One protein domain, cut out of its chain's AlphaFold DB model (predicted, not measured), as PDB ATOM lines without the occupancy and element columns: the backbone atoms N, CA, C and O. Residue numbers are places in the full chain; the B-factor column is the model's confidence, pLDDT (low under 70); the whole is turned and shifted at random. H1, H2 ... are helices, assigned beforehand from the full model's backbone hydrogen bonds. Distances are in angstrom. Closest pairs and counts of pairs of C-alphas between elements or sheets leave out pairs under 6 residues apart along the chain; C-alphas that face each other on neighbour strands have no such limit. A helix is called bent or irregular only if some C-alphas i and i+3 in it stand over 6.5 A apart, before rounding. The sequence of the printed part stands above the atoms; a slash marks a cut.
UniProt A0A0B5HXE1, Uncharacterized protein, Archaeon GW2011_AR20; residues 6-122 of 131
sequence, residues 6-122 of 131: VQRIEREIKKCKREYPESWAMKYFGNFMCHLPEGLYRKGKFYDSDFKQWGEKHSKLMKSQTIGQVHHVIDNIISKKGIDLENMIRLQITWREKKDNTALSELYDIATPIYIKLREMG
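AT A GLANCE: This is residues 6 to 122 of the 131 residues of an uncharacterized protein of Archaeon GW2011_AR20 (UniProt A0A0B5HXE1). Helices cross round a bent last helix, H6: H5 folds along its first arm as a hairpin, and H4 crosses its second. H1 and H2 make a corner at one end, with Asp 48, in the long unnamed stretch 36 to 59, at the other. The 117 printed residues hold six named helices, H1 to H6, and no named strand: all helix, packing mostly crossed, compact, radius of gyration of the C-alphas 14.4 A, spans 40 by 32 by 27 A.

IN THESE COORDINATES: H6, residues 101 to 120, was assigned as one helix by its hydrogen bonds but is bent, C-alphas 110 and 113 being 6.6 A apart; its arms are H6a, 101 to 110, and H6b, 113 to 120. H5 is 85 to 98, H4 67 to 80 (20.2 A), H3 60 to 64, H2 24 to 35, and H1 6 to 19, from (461.732, 574.269, 395.811).

HOW THE PARTS SIT: H5 and H6a, a hairpin, touch at Leu 91 and Ala 103 (closest C-alphas, 5.1 A), a shallow tilt of 24 degrees, opposite ways. H4, with residues 74 to 78 alone, touches H6b at a steep 59 degrees; the closest C-alphas, Ile 77 and Ile 114, are 6.3 A apart. H2 only just touches H6a, with 3 pairs of C-alphas within 8 A, Ala 25 and Tyr 108 closest at 6.6 A. H1 touches H2 at Lys 17 and Trp 24, C-alphas 5.0 A apart. H3 is close to H4 but not clearly touching, C-alphas of Met 62 and Val 70 being 6.7 A apart. Every O i to N i+4 pair is within hydrogen-bond range in H1, H3, H4, H5, H6a and H6b; in H2, 6 of 8.

THE WHOLE: The C-alphas of Arg 18 and Asp 48, the two farthest apart, are 41.3 A apart. The printed part has no cut; H2 to H3 is a long link of 24 residues. Confidence is under 70 at residues 31, 34 to 53 and 55 to 57.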
ATOM      1  N   VAL A   6     462.873 574.562 394.931       79.12
ATOM      2  CA  VAL A   6     461.732 574.269 395.811       79.12
ATOM      3  C   VAL A   6     462.208 573.926 397.225       79.12
ATOM      4  O   VAL A   6     461.774 574.559 398.180       79.12
ATOM      5  N   GLN A   7     463.196 573.038 397.369       81.56
ATOM      6  CA  GLN A   7     463.774 572.696 398.677       81.56
ATOM      7  C   GLN A   7     464.472 573.880 399.361       81.56
ATOM      8  O   GLN A   7     464.646 573.876 400.583       81.56
ATOM      9  N   ARG A   8     464.963 574.864 398.597       81.12
ATOM     10  CA  ARG A   8     465.510 576.108 399.160       81.12
ATOM     11  C   ARG A   8     464.386 577.000 399.674       81.12
ATOM     12  O   ARG A   8     464.451 577.415 400.824       81.12
ATOM     13  N   ILE A   9     463.332 577.201 398.887       80.12
ATOM     14  CA  ILE A   9     462.152 577.987 399.276       80.12
ATOM     15  C   ILE A   9     461.467 577.379 400.506       80.12
ATOM     16  O   ILE A   9     461.165 578.089 401.457       80.12
ATOM     17  N   GLU A  10     461.299 576.058 400.556       83.00
ATOM     18  CA  GLU A  10     460.759 575.364 401.730       83.00
ATOM     19  C   GLU A  10     461.614 575.592 402.982       83.00
ATOM     20  O   GLU A  10     461.084 575.806 404.075       83.00
ATOM     21  N   ARG A  11     462.947 575.588 402.836       85.06
ATOM     22  CA  ARG A  11     463.873 575.904 403.930       85.06
ATOM     23  C   ARG A  11     463.761 577.358 404.373       85.06
ATOM     24  O   ARG A  11     463.751 577.604 405.578       85.06
ATOM     25  N   GLU A  12     463.650 578.295 403.437       82.69
ATOM     26  CA  GLU A  12     463.435 579.713 403.729       82.69
ATOM     27  C   GLU A  12     462.114 579.929 404.487       82.69
ATOM     28  O   GLU A  12     462.106 580.565 405.541       82.69
ATOM     29  N   ILE A  13     461.018 579.322 404.019       82.19
ATOM     30  CA  ILE A  13     459.707 579.361 404.681       82.19
ATOM     31  C   ILE A  13     459.801 578.748 406.078       82.19
ATOM     32  O   ILE A  13     459.310 579.333 407.041       82.19
ATOM     33  N   LYS A  14     460.458 577.590 406.227       85.56
ATOM     34  CA  LYS A  14     460.632 576.931 407.529       85.56
ATOM     35  C   LYS A  14     461.453 577.786 408.496       85.56
ATOM     36  O   LYS A  14     461.109 577.859 409.674       85.56
ATOM     37  N   LYS A  15     462.516 578.440 408.017       86.75
ATOM     38  CA  LYS A  15     463.309 579.394 408.804       86.75
ATOM     39  C   LYS A  15     462.442 580.578 409.238       86.75
ATOM     40  O   LYS A  15     462.373 580.867 410.426       86.75
ATOM     41  N   CYS A  16     461.697 581.175 408.310       85.12
ATOM     42  CA  CYS A  16     460.821 582.305 408.607       85.12
ATOM     43  C   CYS A  16     459.701 581.933 409.597       85.12
ATOM     44  O   CYS A  16     459.445 582.683 410.534       85.12
ATOM     45  N   LYS A  17     459.098 580.741 409.466       83.94
ATOM     46  CA  LYS A  17     458.126 580.185 410.427       83.94
ATOM     47  C   LYS A  17     458.701 580.037 411.833       83.94
ATOM     48  O   LYS A  17     457.990 580.272 412.801       83.94
ATOM     49  N   ARG A  18     459.975 579.648 411.956       86.12
ATOM     50  CA  ARG A  18     460.649 579.536 413.259       86.12
ATOM     51  C   ARG A  18     460.950 580.894 413.884       86.12
ATOM     52  O   ARG A  18     460.827 581.027 415.092       86.12
ATOM     53  N   GLU A  19     461.376 581.864 413.081       86.06
ATOM     54  CA  GLU A  19     461.732 583.205 413.561       86.06
ATOM     55  C   GLU A  19     460.496 584.069 413.862       86.06
ATOM     56  O   GLU A  19     460.535 584.906 414.758       86.06
ATOM     57  N   TYR A  20     459.390 583.853 413.140       83.25
ATOM     58  CA  TYR A  20     458.191 584.691 413.201       83.25
ATOM     59  C   TYR A  20     456.897 583.855 413.197       83.25
ATOM     60  O   TYR A  20     456.088 584.012 412.289       83.25
ATOM     61  N   PRO A  21     456.638 582.974 414.175       80.75
ATOM     62  CA  PRO A  21     455.532 582.005 414.119       80.75
ATOM     63  C   PRO A  21     454.156 582.614 413.801       80.75
ATOM     64  O   PRO A  21     453.404 582.046 413.013       80.75
ATOM     65  N   GLU A  22     453.861 583.804 414.324       78.56
ATOM     66  CA  GLU A  22     452.566 584.481 414.148       78.56
ATOM     67  C   GLU A  22     452.507 585.420 412.932       78.56
ATOM     68  O   GLU A  22     451.436 585.875 412.541       78.56
ATOM     69  N   SER A  23     453.650 585.744 412.321       79.19
ATOM     70  CA  SER A  23     453.729 586.733 411.233       79.19
ATOM     71  C   SER A  23     454.623 586.307 410.068       79.19
ATOM     72  O   SER A  23     454.921 587.115 409.189       79.19
ATOM     73  N   TRP A  24     455.029 585.034 410.021       82.56
ATOM     74  CA  TRP A  24     455.995 584.508 409.057       82.56
ATOM     75  C   TRP A  24     455.559 584.769 407.626       82.56
ATOM     76  O   TRP A  24     456.381 585.140 406.801       82.56
ATOM     77  N   ALA A  25     454.270 584.619 407.330       78.94
ATOM     78  CA  ALA A  25     453.771 584.763 405.976       78.94
ATOM     79  C   ALA A  25     453.856 586.231 405.532       78.94
ATOM     80  O   ALA A  25     454.321 586.524 404.433       78.94
ATOM     81  N   MET A  26     453.566 587.169 406.440       77.62
ATOM     82  CA  MET A  26     453.801 588.595 406.219       77.62
ATOM     83  C   MET A  26     455.285 588.935 406.109       77.62
ATOM     84  O   MET A  26     455.664 589.732 405.257       77.62
ATOM     85  N   LYS A  27     456.151 588.327 406.920       78.75
ATOM     86  CA  LYS A  27     457.601 588.565 406.866       78.75
ATOM     87  C   LYS A  27     458.235 588.005 405.595       78.75
ATOM     88  O   LYS A  27     459.074 588.667 404.993       78.75
ATOM     89  N   TYR A  28     457.803 586.823 405.170       79.69
ATOM     90  CA  TYR A  28     458.324 586.120 404.009       79.69
ATOM     91  C   TYR A  28     457.746 586.681 402.710       79.69
ATOM     92  O   TYR A  28     458.470 587.184 401.857       79.69
ATOM     93  N   PHE A  29     456.423 586.668 402.560       78.06
ATOM     94  CA  PHE A  29     455.775 587.111 401.329       78.06
ATOM     95  C   PHE A  29     455.501 588.608 401.291       78.06
ATOM     96  O   PHE A  29     455.289 589.128 400.202       78.06
ATOM     97  N   GLY A  30     455.512 589.334 402.413       72.19
ATOM     98  CA  GLY A  30     455.281 590.783 402.405       72.19
ATOM     99  C   GLY A  30     456.317 591.522 401.565       72.19
ATOM    100  O   GLY A  30     455.949 592.361 400.749       72.19
ATOM    101  N   ASN A  31     457.594 591.139 401.654       68.81
ATOM    102  CA  ASN A  31     458.617 591.683 400.760       68.81
ATOM    103  C   ASN A  31     458.351 591.300 399.303       68.81
ATOM    104  O   ASN A  31     458.393 592.164 398.437       68.81
ATOM    105  N   PHE A  32     458.021 590.040 399.024       72.88
ATOM    106  CA  PHE A  32     457.680 589.616 397.666       72.88
ATOM    107  C   PHE A  32     456.497 590.418 397.096       72.88
ATOM    108  O   PHE A  32     456.604 590.991 396.019       72.88
ATOM    109  N   MET A  33     455.402 590.545 397.843       70.56
ATOM    110  CA  MET A  33     454.200 591.247 397.404       70.56
ATOM    111  C   MET A  33     454.365 592.765 397.335       70.56
ATOM    112  O   MET A  33     453.712 593.380 396.504       70.56
ATOM    113  N   CYS A  34     455.214 593.381 398.160       65.44
ATOM    114  CA  CYS A  34     455.468 594.825 398.113       65.44
ATOM    115  C   CYS A  34     456.470 595.237 397.026       65.44
ATOM    116  O   CYS A  34     456.461 596.395 396.620       65.44
ATOM    117  N   HIS A  35     457.332 594.322 396.571       67.38
ATOM    118  CA  HIS A  35     458.335 594.596 395.534       67.38
ATOM    119  C   HIS A  35     457.944 594.044 394.157       67.38
ATOM    120  O   HIS A  35     458.718 594.156 393.211       67.38
ATOM    121  N   LEU A  36     456.753 593.457 394.010       69.94
ATOM    122  CA  LEU A  36     456.129 593.320 392.696       69.94
ATOM    123  C   LEU A  36     455.567 594.679 392.256       69.94
ATOM    124  O   LEU A  36     455.072 595.426 393.106       69.94
ATOM    125  N   PRO A  37     455.611 595.012 390.954       61.41
ATOM    126  CA  PRO A  37     455.036 596.256 390.453       61.41
ATOM    127  C   PRO A  37     453.559 596.337 390.841       61.41
ATOM    128  O   PRO A  37     452.780 595.451 390.494       61.41
ATOM    129  N   GLU A  38     453.198 597.375 391.600       62.34
ATOM    130  CA  GLU A  38     451.835 597.610 392.109       62.34
ATOM    131  C   GLU A  38     451.268 596.473 392.988       62.34
ATOM    132  O   GLU A  38     450.069 596.417 393.287       62.34
ATOM    133  N   GLY A  39     452.157 595.594 393.451       65.19
ATOM    134  CA  GLY A  39     451.870 594.346 394.138       65.19
ATOM    135  C   GLY A  39     451.336 593.231 393.240       65.19
ATOM    136  O   GLY A  39     451.055 593.425 392.064       65.19
ATOM    137  N   LEU A  40     451.158 592.037 393.816       66.25
ATOM    138  CA  LEU A  40     450.677 590.852 393.083       66.25
ATOM    139  C   LEU A  40     449.283 591.044 392.440       66.25
ATOM    140  O   LEU A  40     448.920 590.301 391.537       66.25
ATOM    141  N   TYR A  41     448.524 592.054 392.873       61.38
ATOM    142  CA  TYR A  41     447.101 592.216 392.553       61.38
ATOM    143  C   TYR A  41     446.748 593.580 391.952       61.38
ATOM    144  O   TYR A  41     445.574 593.932 391.932       61.38
ATOM    145  N   ARG A  42     447.750 594.356 391.509       63.22
ATOM    146  CA  ARG A  42     447.567 595.632 390.793       63.22
ATOM    147  C   ARG A  42     446.766 596.674 391.582       63.22
ATOM    148  O   ARG A  42     445.542 596.768 391.500       63.22
ATOM    149  N   LYS A  43     447.453 597.523 392.350       53.75
ATOM    150  CA  LYS A  43     446.855 598.774 392.850       53.75
ATOM    151  C   LYS A  43     446.639 599.757 391.682       53.75
ATOM    152  O   LYS A  43     447.401 600.699 391.540       53.75
ATOM    153  N   GLY A  44     445.563 599.587 390.917       47.12
ATOM    154  CA  GLY A  44     445.098 600.595 389.958       47.12
ATOM    155  C   GLY A  44     445.271 600.218 388.486       47.12
ATOM    156  O   GLY A  44     446.083 599.388 388.107       47.12
ATOM    157  N   LYS A  45     444.405 600.809 387.665       43.84
ATOM    158  CA  LYS A  45     444.191 600.528 386.243       43.84
ATOM    159  C   LYS A  45     445.350 601.022 385.366       43.84
ATOM    160  O   LYS A  45     445.220 602.103 384.811       43.84
ATOM    161  N   PHE A  46     446.415 600.252 385.159       48.41
ATOM    162  CA  PHE A  46     447.377 600.556 384.088       48.41
ATOM    163  C   PHE A  46     447.919 599.273 383.450       48.41
ATOM    164  O   PHE A  46     448.931 598.723 383.865       48.41
ATOM    165  N   TYR A  47     447.222 598.794 382.416       50.28
ATOM    166  CA  TYR A  47     447.775 597.814 381.469       50.28
ATOM    167  C   TYR A  47     448.727 598.469 380.462       50.28
ATOM    168  O   TYR A  47     449.579 597.794 379.894       50.28
ATOM    169  N   ASP A  48     448.624 599.790 380.315       47.28
ATOM    170  CA  ASP A  48     449.500 600.603 379.490       47.28
ATOM    171  C   ASP A  48     450.370 601.461 380.384       47.28
ATOM    172  O   ASP A  48     449.982 602.539 380.827       47.28
ATOM    173  N   SER A  49     451.582 600.993 380.635       49.53
ATOM    174  CA  SER A  49     452.672 601.946 380.667       49.53
ATOM    175  C   SER A  49     453.971 601.244 380.295       49.53
ATOM    176  O   SER A  49     454.421 600.304 380.954       49.53
ATOM    177  N   ASP A  50     454.643 601.776 379.279       53.50
ATOM    178  CA  ASP A  50     456.069 601.568 379.000       53.50
ATOM    179  C   ASP A  50     456.976 602.058 380.155       53.50
ATOM    180  O   ASP A  50     458.180 602.275 379.997       53.50
ATOM    181  N   PHE A  51     456.411 602.260 381.350       57.75
ATOM    182  CA  PHE A  51     457.080 602.788 382.515       57.75
ATOM    183  C   PHE A  51     458.007 601.733 383.107       57.75
ATOM    184  O   PHE A  51     457.611 600.627 383.490       57.75
ATOM    185  N   LYS A  52     459.274 602.117 383.225       58.31
ATOM    186  CA  LYS A  52     460.287 601.413 384.003       58.31
ATOM    187  C   LYS A  52     460.580 602.237 385.250       58.31
ATOM    188  O   LYS A  52     461.490 603.058 385.244       58.31
ATOM    189  N   GLN A  53     459.827 602.028 386.326       63.44
ATOM    190  CA  GLN A  53     460.210 602.525 387.652       63.44
ATOM    191  C   GLN A  53     460.577 601.354 388.556       63.44
ATOM    192  O   GLN A  53     459.777 600.852 389.339       63.44
ATOM    193  N   TRP A  54     461.830 600.919 388.439       71.94
ATOM    194  CA  TRP A  54     462.387 599.871 389.282       71.94
ATOM    195  C   TRP A  54     463.375 600.474 390.273       71.94
ATOM    196  O   TRP A  54     464.455 600.922 389.897       71.94
ATOM    197  N   GLY A  55     463.030 600.448 391.558       68.19
ATOM    198  CA  GLY A  55     463.972 600.782 392.628       68.19
ATOM    199  C   GLY A  55     465.112 599.762 392.756       68.19
ATOM    200  O   GLY A  55     465.038 598.643 392.237       68.19
ATOM    201  N   GLU A  56     466.146 600.110 393.520       69.38
ATOM    202  CA  GLU A  56     467.341 599.276 393.726       69.38
ATOM    203  C   GLU A  56     467.027 597.861 394.231       69.38
ATOM    204  O   GLU A  56     467.684 596.908 393.817       69.38
ATOM    205  N   LYS A  57     465.961 597.720 395.027       69.00
ATOM    206  CA  LYS A  57     465.512 596.470 395.660       69.00
ATOM    207  C   LYS A  57     464.861 595.454 394.706       69.00
ATOM    208  O   LYS A  57     464.517 594.359 395.137       69.00
ATOM    209  N   HIS A  58     464.681 595.782 393.424       74.56
ATOM    210  CA  HIS A  58     464.092 594.867 392.438       74.56
ATOM    211  C   HIS A  58     465.140 593.957 391.787       74.56
ATOM    212  O   HIS A  58     466.308 594.330 391.623       74.56
ATOM    213  N   SER A  59     464.706 592.769 391.359       73.88
ATOM    214  CA  SER A  59     465.575 591.810 390.671       73.88
ATOM    215  C   SER A  59     466.109 592.354 389.339       73.88
ATOM    216  O   SER A  59     465.474 593.183 388.685       73.88
ATOM    217  N   LYS A  60     467.283 591.865 388.905       79.31
ATOM    218  CA  LYS A  60     467.874 592.242 387.607       79.31
ATOM    219  C   LYS A  60     466.927 591.945 386.440       79.31
ATOM    220  O   LYS A  60     466.821 592.760 385.531       79.31
ATOM    221  N   LEU A  61     466.220 590.814 386.494       82.81
ATOM    222  CA  LEU A  61     465.269 590.423 385.459       82.81
ATOM    223  C   LEU A  61     464.094 591.404 385.372       82.81
ATOM    224  O   LEU A  61     463.803 591.899 384.287       82.81
ATOM    225  N   MET A  62     463.500 591.781 386.509       80.75
ATOM    226  CA  MET A  62     462.447 592.806 386.538       80.75
ATOM    227  C   MET A  62     462.935 594.129 385.958       80.75
ATOM    228  O   MET A  62     462.257 594.711 385.124       80.75
ATOM    229  N   LYS A  63     464.150 594.558 386.325       80.38
ATOM    230  CA  LYS A  63     464.755 595.801 385.817       80.38
ATOM    231  C   LYS A  63     464.911 595.831 384.292       80.38
ATOM    232  O   LYS A  63     464.959 596.911 383.708       80.38
ATOM    233  N   SER A  64     464.979 594.668 383.647       83.88
ATOM    234  CA  SER A  64     465.073 594.551 382.189       83.88
ATOM    235  C   SER A  64     463.717 594.657 381.475       83.88
ATOM    236  O   SER A  64     463.678 594.954 380.281       83.88
ATOM    237  N   GLN A  65     462.614 594.486 382.208       84.75
ATOM    238  CA  GLN A  65     461.248 594.424 381.693       84.75
ATOM    239  C   GLN A  65     460.470 595.719 381.974       84.75
ATOM    240  O   GLN A  65     460.837 596.504 382.849       84.75
ATOM    241  N   THR A  66     459.395 595.973 381.229       83.50
ATOM    242  CA  THR A  66     458.375 596.961 381.618       83.50
ATOM    243  C   THR A  66     457.475 596.389 382.713       83.50
ATOM    244  O   THR A  66     457.426 595.172 382.922       83.50
ATOM    245  N   ILE A  67     456.737 597.252 383.413       78.94
ATOM    246  CA  ILE A  67     455.733 596.813 384.395       78.94
ATOM    247  C   ILE A  67     454.721 595.856 383.744       78.94
ATOM    248  O   ILE A  67     454.504 594.757 384.259       78.94
ATOM    249  N   GLY A  68     454.202 596.217 382.564       79.19
ATOM    250  CA  GLY A  68     453.269 595.381 381.805       79.19
ATOM    251  C   GLY A  68     453.839 594.004 381.444       79.19
ATOM    252  O   GLY A  68     453.146 592.997 381.564       79.19
ATOM    253  N   GLN A  69     455.128 593.913 381.091       84.81
ATOM    254  CA  GLN A  69     455.783 592.627 380.812       84.81
ATOM    255  C   GLN A  69     455.860 591.725 382.051       84.81
ATOM    256  O   GLN A  69     455.601 590.525 381.954       84.81
ATOM    257  N   VAL A  70     456.186 592.280 383.223       84.94
ATOM    258  CA  VAL A  70     456.197 591.514 384.481       84.94
ATOM    259  C   VAL A  70     454.789 591.030 384.831       84.94
ATOM    260  O   VAL A  70     454.600 589.878 385.218       84.94
ATOM    261  N   HIS A  71     453.786 591.887 384.659       81.69
ATOM    262  CA  HIS A  71     452.383 591.540 384.879       81.69
ATOM    263  C   HIS A  71     451.889 590.447 383.934       81.69
ATOM    264  O   HIS A  71     451.246 589.509 384.400       81.69
ATOM    265  N   HIS A  72     452.258 590.492 382.654       85.19
ATOM    266  CA  HIS A  72     451.918 589.429 381.712       85.19
ATOM    267  C   HIS A  72     452.542 588.087 382.128       85.19
ATOM    268  O   HIS A  72     451.903 587.035 382.014       85.19
ATOM    269  N   VAL A  73     453.769 588.097 382.655       88.94
ATOM    270  CA  VAL A  73     454.391 586.888 383.216       88.94
ATOM    271  C   VAL A  73     453.573 586.343 384.389       88.94
ATOM    272  O   VAL A  73     453.311 585.143 384.428       88.94
ATOM    273  N   ILE A  74     453.131 587.199 385.311       86.31
ATOM    274  CA  ILE A  74     452.310 586.794 386.462       86.31
ATOM    275  C   ILE A  74     450.966 586.207 386.009       86.31
ATOM    276  O   ILE A  74     450.607 585.121 386.462       86.31
ATOM    277  N   ASP A  75     450.266 586.851 385.073       84.75
ATOM    278  CA  ASP A  75     448.974 586.369 384.557       84.75
ATOM    279  C   ASP A  75     449.106 585.004 383.887       84.75
ATOM    280  O   ASP A  75     448.297 584.103 384.116       84.75
ATOM    281  N   ASN A  76     450.182 584.810 383.121       88.88
ATOM    282  CA  ASN A  76     450.483 583.518 382.517       88.88
ATOM    283  C   ASN A  76     450.692 582.429 383.579       88.88
ATOM    284  O   ASN A  76     450.333 581.276 383.350       88.88
ATOM    285  N   ILE A  77     451.279 582.765 384.732       90.25
ATOM    286  CA  ILE A  77     451.468 581.820 385.839       90.25
ATOM    287  C   ILE A  77     450.129 581.505 386.515       90.25
ATOM    288  O   ILE A  77     449.852 580.328 386.750       90.25
ATOM    289  N   ILE A  78     449.313 582.524 386.797       86.81
ATOM    290  CA  ILE A  78     447.976 582.384 387.398       86.81
ATOM    291  C   ILE A  78     447.105 581.477 386.524       86.81
ATOM    292  O   ILE A  78     446.619 580.448 386.996       86.81
ATOM    293  N   SER A  79     447.012 581.792 385.228       88.00
ATOM    294  CA  SER A  79     446.236 581.025 384.251       88.00
ATOM    295  C   SER A  79     446.716 579.574 384.144       88.00
ATOM    296  O   SER A  79     445.923 578.647 384.304       88.00
ATOM    297  N   LYS A  80     448.028 579.339 383.975       89.62
ATOM    298  CA  LYS A  80     448.584 577.976 383.851       89.62
ATOM    299  C   LYS A  80     448.403 577.117 385.098       89.62
ATOM    300  O   LYS A  80     448.436 575.895 384.997       89.62
ATOM    301  N   LYS A  81     448.274 577.733 386.273       87.06
ATOM    302  CA  LYS A  81     448.063 577.024 387.540       87.06
ATOM    303  C   LYS A  81     446.586 576.850 387.892       87.06
ATOM    304  O   LYS A  81     446.310 576.263 388.933       87.06
ATOM    305  N   GLY A  82     445.664 577.340 387.058       87.31
ATOM    306  CA  GLY A  82     444.230 577.298 387.341       87.31
ATOM    307  C   GLY A  82     443.856 578.100 388.588       87.31
ATOM    308  O   GLY A  82     442.925 577.731 389.296       87.31
ATOM    309  N   ILE A  83     444.623 579.149 388.899       86.31
ATOM    310  CA  ILE A  83     444.362 579.992 390.061       86.31
ATOM    311  C   ILE A  83     443.225 580.953 389.718       86.31
ATOM    312  O   ILE A  83     443.289 581.672 388.721       86.31
ATOM    313  N   ASP A  84     442.204 580.982 390.572       85.94
ATOM    314  CA  ASP A  84     441.069 581.886 390.437       85.94
ATOM    315  C   ASP A  84     441.456 583.320 390.834       85.94
ATOM    316  O   ASP A  84     441.643 583.647 392.014       85.94
ATOM    317  N   LEU A  85     441.572 584.179 389.820       81.00
ATOM    318  CA  LEU A  85     441.900 585.590 389.982       81.00
ATOM    319  C   LEU A  85     440.810 586.354 390.749       81.00
ATOM    320  O   LEU A  85     441.139 587.235 391.544       81.00
ATOM    321  N   GLU A  86     439.531 586.017 390.560       83.31
ATOM    322  CA  GLU A  86     438.431 586.679 391.268       83.31
ATOM    323  C   GLU A  86     438.493 586.365 392.762       83.31
ATOM    324  O   GLU A  86     438.380 587.268 393.598       83.31
ATOM    325  N   ASN A  87     438.773 585.106 393.113       87.00
ATOM    326  CA  ASN A  87     438.978 584.720 394.504       87.00
ATOM    327  C   ASN A  87     440.186 585.437 395.131       87.00
ATOM    328  O   ASN A  87     440.080 585.949 396.246       87.00
ATOM    329  N   MET A  88     441.313 585.541 394.416       84.69
ATOM    330  CA  MET A  88     442.481 586.303 394.884       84.69
ATOM    331  C   MET A  88     442.137 587.768 395.178       84.69
ATOM    332  O   MET A  88     442.508 588.294 396.230       84.69
ATOM    333  N   ILE A  89     441.414 588.426 394.266       83.12
ATOM    334  CA  ILE A  89     440.973 589.819 394.429       83.12
ATOM    335  C   ILE A  89     440.045 589.939 395.644       83.12
ATOM    336  O   ILE A  89     440.244 590.816 396.488       83.12
ATOM    337  N   ARG A  90     439.076 589.028 395.789       86.12
ATOM    338  CA  ARG A  90     438.144 588.999 396.927       86.12
ATOM    339  C   ARG A  90     438.870 588.856 398.265       86.12
ATOM    340  O   ARG A  90     438.558 589.589 399.207       86.12
ATOM    341  N   LEU A  91     439.842 587.949 398.358       87.19
ATOM    342  CA  LEU A  91     440.657 587.756 399.562       87.19
ATOM    343  C   LEU A  91     441.473 589.008 399.891       87.19
ATOM    344  O   LEU A  91     441.529 589.432 401.046       87.19
ATOM    345  N   GLN A  92     442.037 589.663 398.875       80.56
ATOM    346  CA  GLN A  92     442.765 590.909 399.069       80.56
ATOM    347  C   GLN A  92     441.870 592.041 399.594       80.56
ATOM    348  O   GLN A  92     442.270 592.743 400.525       80.56
ATOM    349  N   ILE A  93     440.685 592.230 399.007       83.69
ATOM    350  CA  ILE A  93     439.703 593.231 399.454       83.69
ATOM    351  C   ILE A  93     439.310 592.947 400.906       83.69
ATOM    352  O   ILE A  93     439.405 593.830 401.757       83.69
ATOM    353  N   THR A  94     438.976 591.690 401.208       86.56
ATOM    354  CA  THR A  94     438.597 591.235 402.553       86.56
ATOM    355  C   THR A  94     439.684 591.561 403.574       86.56
ATOM    356  O   THR A  94     439.405 592.195 404.590       86.56
ATOM    357  N   TRP A  95     440.943 591.231 403.281       84.81
ATOM    358  CA  TRP A  95     442.058 591.591 404.152       84.81
ATOM    359  C   TRP A  95     442.213 593.114 404.313       84.81
ATOM    360  O   TRP A  95     442.369 593.612 405.427       84.81
ATOM    361  N   ARG A  96     442.174 593.889 403.222       80.62
ATOM    362  CA  ARG A  96     442.445 595.335 403.284       80.62
ATOM    363  C   ARG A  96     441.370 596.116 404.022       80.62
ATOM    364  O   ARG A  96     441.721 596.991 404.821       80.62
ATOM    365  N   GLU A  97     440.112 595.819 403.728       87.12
ATOM    366  CA  GLU A  97     438.954 596.561 404.227       87.12
ATOM    367  C   GLU A  97     438.512 596.061 405.598       87.12
ATOM    368  O   GLU A  97     438.228 596.871 406.475       87.12
ATOM    369  N   LYS A  98     438.524 594.740 405.816       87.56
ATOM    370  CA  LYS A  98     438.050 594.131 407.069       87.56
ATOM    371  C   LYS A  98     439.169 593.776 408.046       87.56
ATOM    372  O   LYS A  98     438.876 593.351 409.157       87.56
ATOM    373  N   LYS A  99     440.439 593.946 407.651       82.75
ATOM    374  CA  LYS A  99     441.624 593.554 408.443       82.75
ATOM    375  C   LYS A  99     441.611 592.073 408.844       82.75
ATOM    376  O   LYS A  99     442.133 591.709 409.893       82.75
ATOM    377  N   ASP A 100     441.035 591.225 407.994       82.50
ATOM    378  CA  ASP A 100     440.936 589.785 408.231       82.50
ATOM    379  C   ASP A 100     442.265 589.080 407.918       82.50
ATOM    380  O   ASP A 100     442.709 589.014 406.766       82.50
ATOM    381  N   ASN A 101     442.906 588.549 408.960       81.69
ATOM    382  CA  ASN A 101     444.169 587.821 408.846       81.69
ATOM    383  C   ASN A 101     444.001 586.409 408.260       81.69
ATOM    384  O   ASN A 101     444.969 585.864 407.730       81.69
ATOM    385  N   THR A 102     442.799 585.829 408.299       85.38
ATOM    386  CA  THR A 102     442.500 584.538 407.658       85.38
ATOM    387  C   THR A 102     442.535 584.695 406.145       85.38
ATOM    388  O   THR A 102     443.262 583.971 405.467       85.38
ATOM    389  N   ALA A 103     441.866 585.732 405.629       85.44
ATOM    390  CA  ALA A 103     441.907 586.076 404.211       85.44
ATOM    391  C   ALA A 103     443.340 586.351 403.730       85.44
ATOM    392  O   ALA A 103     443.724 585.946 402.636       85.44
ATOM    393  N   LEU A 104     444.158 587.000 404.566       81.12
ATOM    394  CA  LEU A 104     445.577 587.201 404.285       81.12
ATOM    395  C   LEU A 104     446.361 585.876 404.234       81.12
ATOM    396  O   LEU A 104     447.213 585.713 403.364       81.12
ATOM    397  N   SER A 105     446.083 584.939 405.145       82.06
ATOM    398  CA  SER A 105     446.718 583.616 405.154       82.06
ATOM    399  C   SER A 105     446.409 582.832 403.879       82.06
ATOM    400  O   SER A 105     447.332 582.372 403.212       82.06
ATOM    401  N   GLU A 106     445.137 582.754 403.488       86.62
ATOM    402  CA  GLU A 106     444.717 582.084 402.247       86.62
ATOM    403  C   GLU A 106     445.350 582.736 401.013       86.62
ATOM    404  O   GLU A 106     445.789 582.068 400.074       86.62
ATOM    405  N   LEU A 107     445.468 584.064 401.035       84.50
ATOM    406  CA  LEU A 107     446.131 584.822 399.986       84.50
ATOM    407  C   LEU A 107     447.614 584.430 399.840       84.50
ATOM    408  O   LEU A 107     448.123 584.343 398.721       84.50
ATOM    409  N   TYR A 108     448.313 584.164 400.948       82.69
ATOM    410  CA  TYR A 108     449.693 583.671 400.918       82.69
ATOM    411  C   TYR A 108     449.802 582.252 400.354       82.69
ATOM    412  O   TYR A 108     450.741 581.972 399.600       82.69
ATOM    413  N   ASP A 109     448.845 581.376 400.652       83.19
ATOM    414  CA  ASP A 109     448.820 580.018 400.101       83.19
ATOM    415  C   ASP A 109     448.667 580.045 398.574       83.19
ATOM    416  O   ASP A 109     449.391 579.344 397.864       83.19
ATOM    417  N   ILE A 110     447.828 580.944 398.049       84.88
ATOM    418  CA  ILE A 110     447.680 581.161 396.603       84.88
ATOM    419  C   ILE A 110     448.927 581.824 395.990       84.88
ATOM    420  O   ILE A 110     449.354 581.472 394.886       84.88
ATOM    421  N   ALA A 111     449.548 582.771 396.697       81.06
ATOM    422  CA  ALA A 111     450.737 583.473 396.216       81.06
ATOM    423  C   ALA A 111     451.992 582.581 396.179       81.06
ATOM    424  O   ALA A 111     452.874 582.796 395.344       81.06
ATOM    425  N   THR A 112     452.078 581.569 397.046       83.00
ATOM    426  CA  THR A 112     453.229 580.656 397.165       83.00
ATOM    427  C   THR A 112     453.633 580.003 395.835       83.00
ATOM    428  O   THR A 112     454.793 580.138 395.429       83.00
ATOM    429  N   PRO A 113     452.739 579.320 395.096       84.81
ATOM    430  CA  PRO A 113     453.107 578.705 393.827       84.81
ATOM    431  C   PRO A 113     453.468 579.732 392.742       84.81
ATOM    432  O   PRO A 113     454.273 579.413 391.863       84.81
ATOM    433  N   ILE A 114     452.920 580.952 392.793       86.88
ATOM    434  CA  ILE A 114     453.290 582.044 391.877       86.88
ATOM    435  C   ILE A 114     454.721 582.498 392.171       86.88
ATOM    436  O   ILE A 114     455.552 582.575 391.267       86.88
ATOM    437  N   TYR A 115     455.027 582.726 393.447       83.31
ATOM    438  CA  TYR A 115     456.356 583.088 393.921       83.31
ATOM    439  C   TYR A 115     457.419 582.067 393.511       83.31
ATOM    440  O   TYR A 115     458.443 582.449 392.947       83.31
ATOM    441  N   ILE A 116     457.166 580.772 393.738       83.94
ATOM    442  CA  ILE A 116     458.085 579.697 393.336       83.94
ATOM    443  C   ILE A 116     458.374 579.791 391.840       83.94
ATOM    444  O   ILE A 116     459.534 579.744 391.432       83.94
ATOM    445  N   LYS A 117     457.334 579.989 391.023       87.50
ATOM    446  CA  LYS A 117     457.510 580.055 389.575       87.50
ATOM    447  C   LYS A 117     458.306 581.283 389.135       87.50
ATOM    448  O   LYS A 117     459.153 581.178 388.256       87.50
ATOM    449  N   LEU A 118     458.087 582.428 389.773       86.00
ATOM    450  CA  LEU A 118     458.885 583.628 389.529       86.00
ATOM    451  C   LEU A 118     460.353 583.416 389.937       86.00
ATOM    452  O   LEU A 118     461.250 583.752 389.165       86.00
ATOM    453  N   ARG A 119     460.628 582.780 391.084       82.69
ATOM    454  CA  ARG A 119     462.003 582.419 391.480       82.69
ATOM    455  C   ARG A 119     462.658 581.496 390.442       82.69
ATOM    456  O   ARG A 119     463.812 581.724 390.092       82.69
ATOM    457  N   GLU A 120     461.933 580.503 389.912       84.38
ATOM    458  CA  GLU A 120     462.430 579.606 388.846       84.38
ATOM    459  C   GLU A 120     462.798 580.360 387.566       84.38
ATOM    460  O   GLU A 120     463.719 579.965 386.858       84.38
ATOM    461  N   MET A 121     462.088 581.449 387.275       86.00
ATOM    462  CA  MET A 121     462.335 582.295 386.110       86.00
ATOM    463  C   MET A 121     463.474 583.304 386.326       86.00
ATOM    464  O   MET A 121     463.850 583.982 385.377       86.00
ATOM    465  N   GLY A 122     464.035 583.411 387.537       82.00
ATOM    466  CA  GLY A 122     465.129 584.336 387.862       82.00
ATOM    467  C   GLY A 122     464.689 585.670 388.481       82.00
ATOM    468  O   GLY A 122     465.492 586.601 388.584       82.00
TER     469      GLY A 122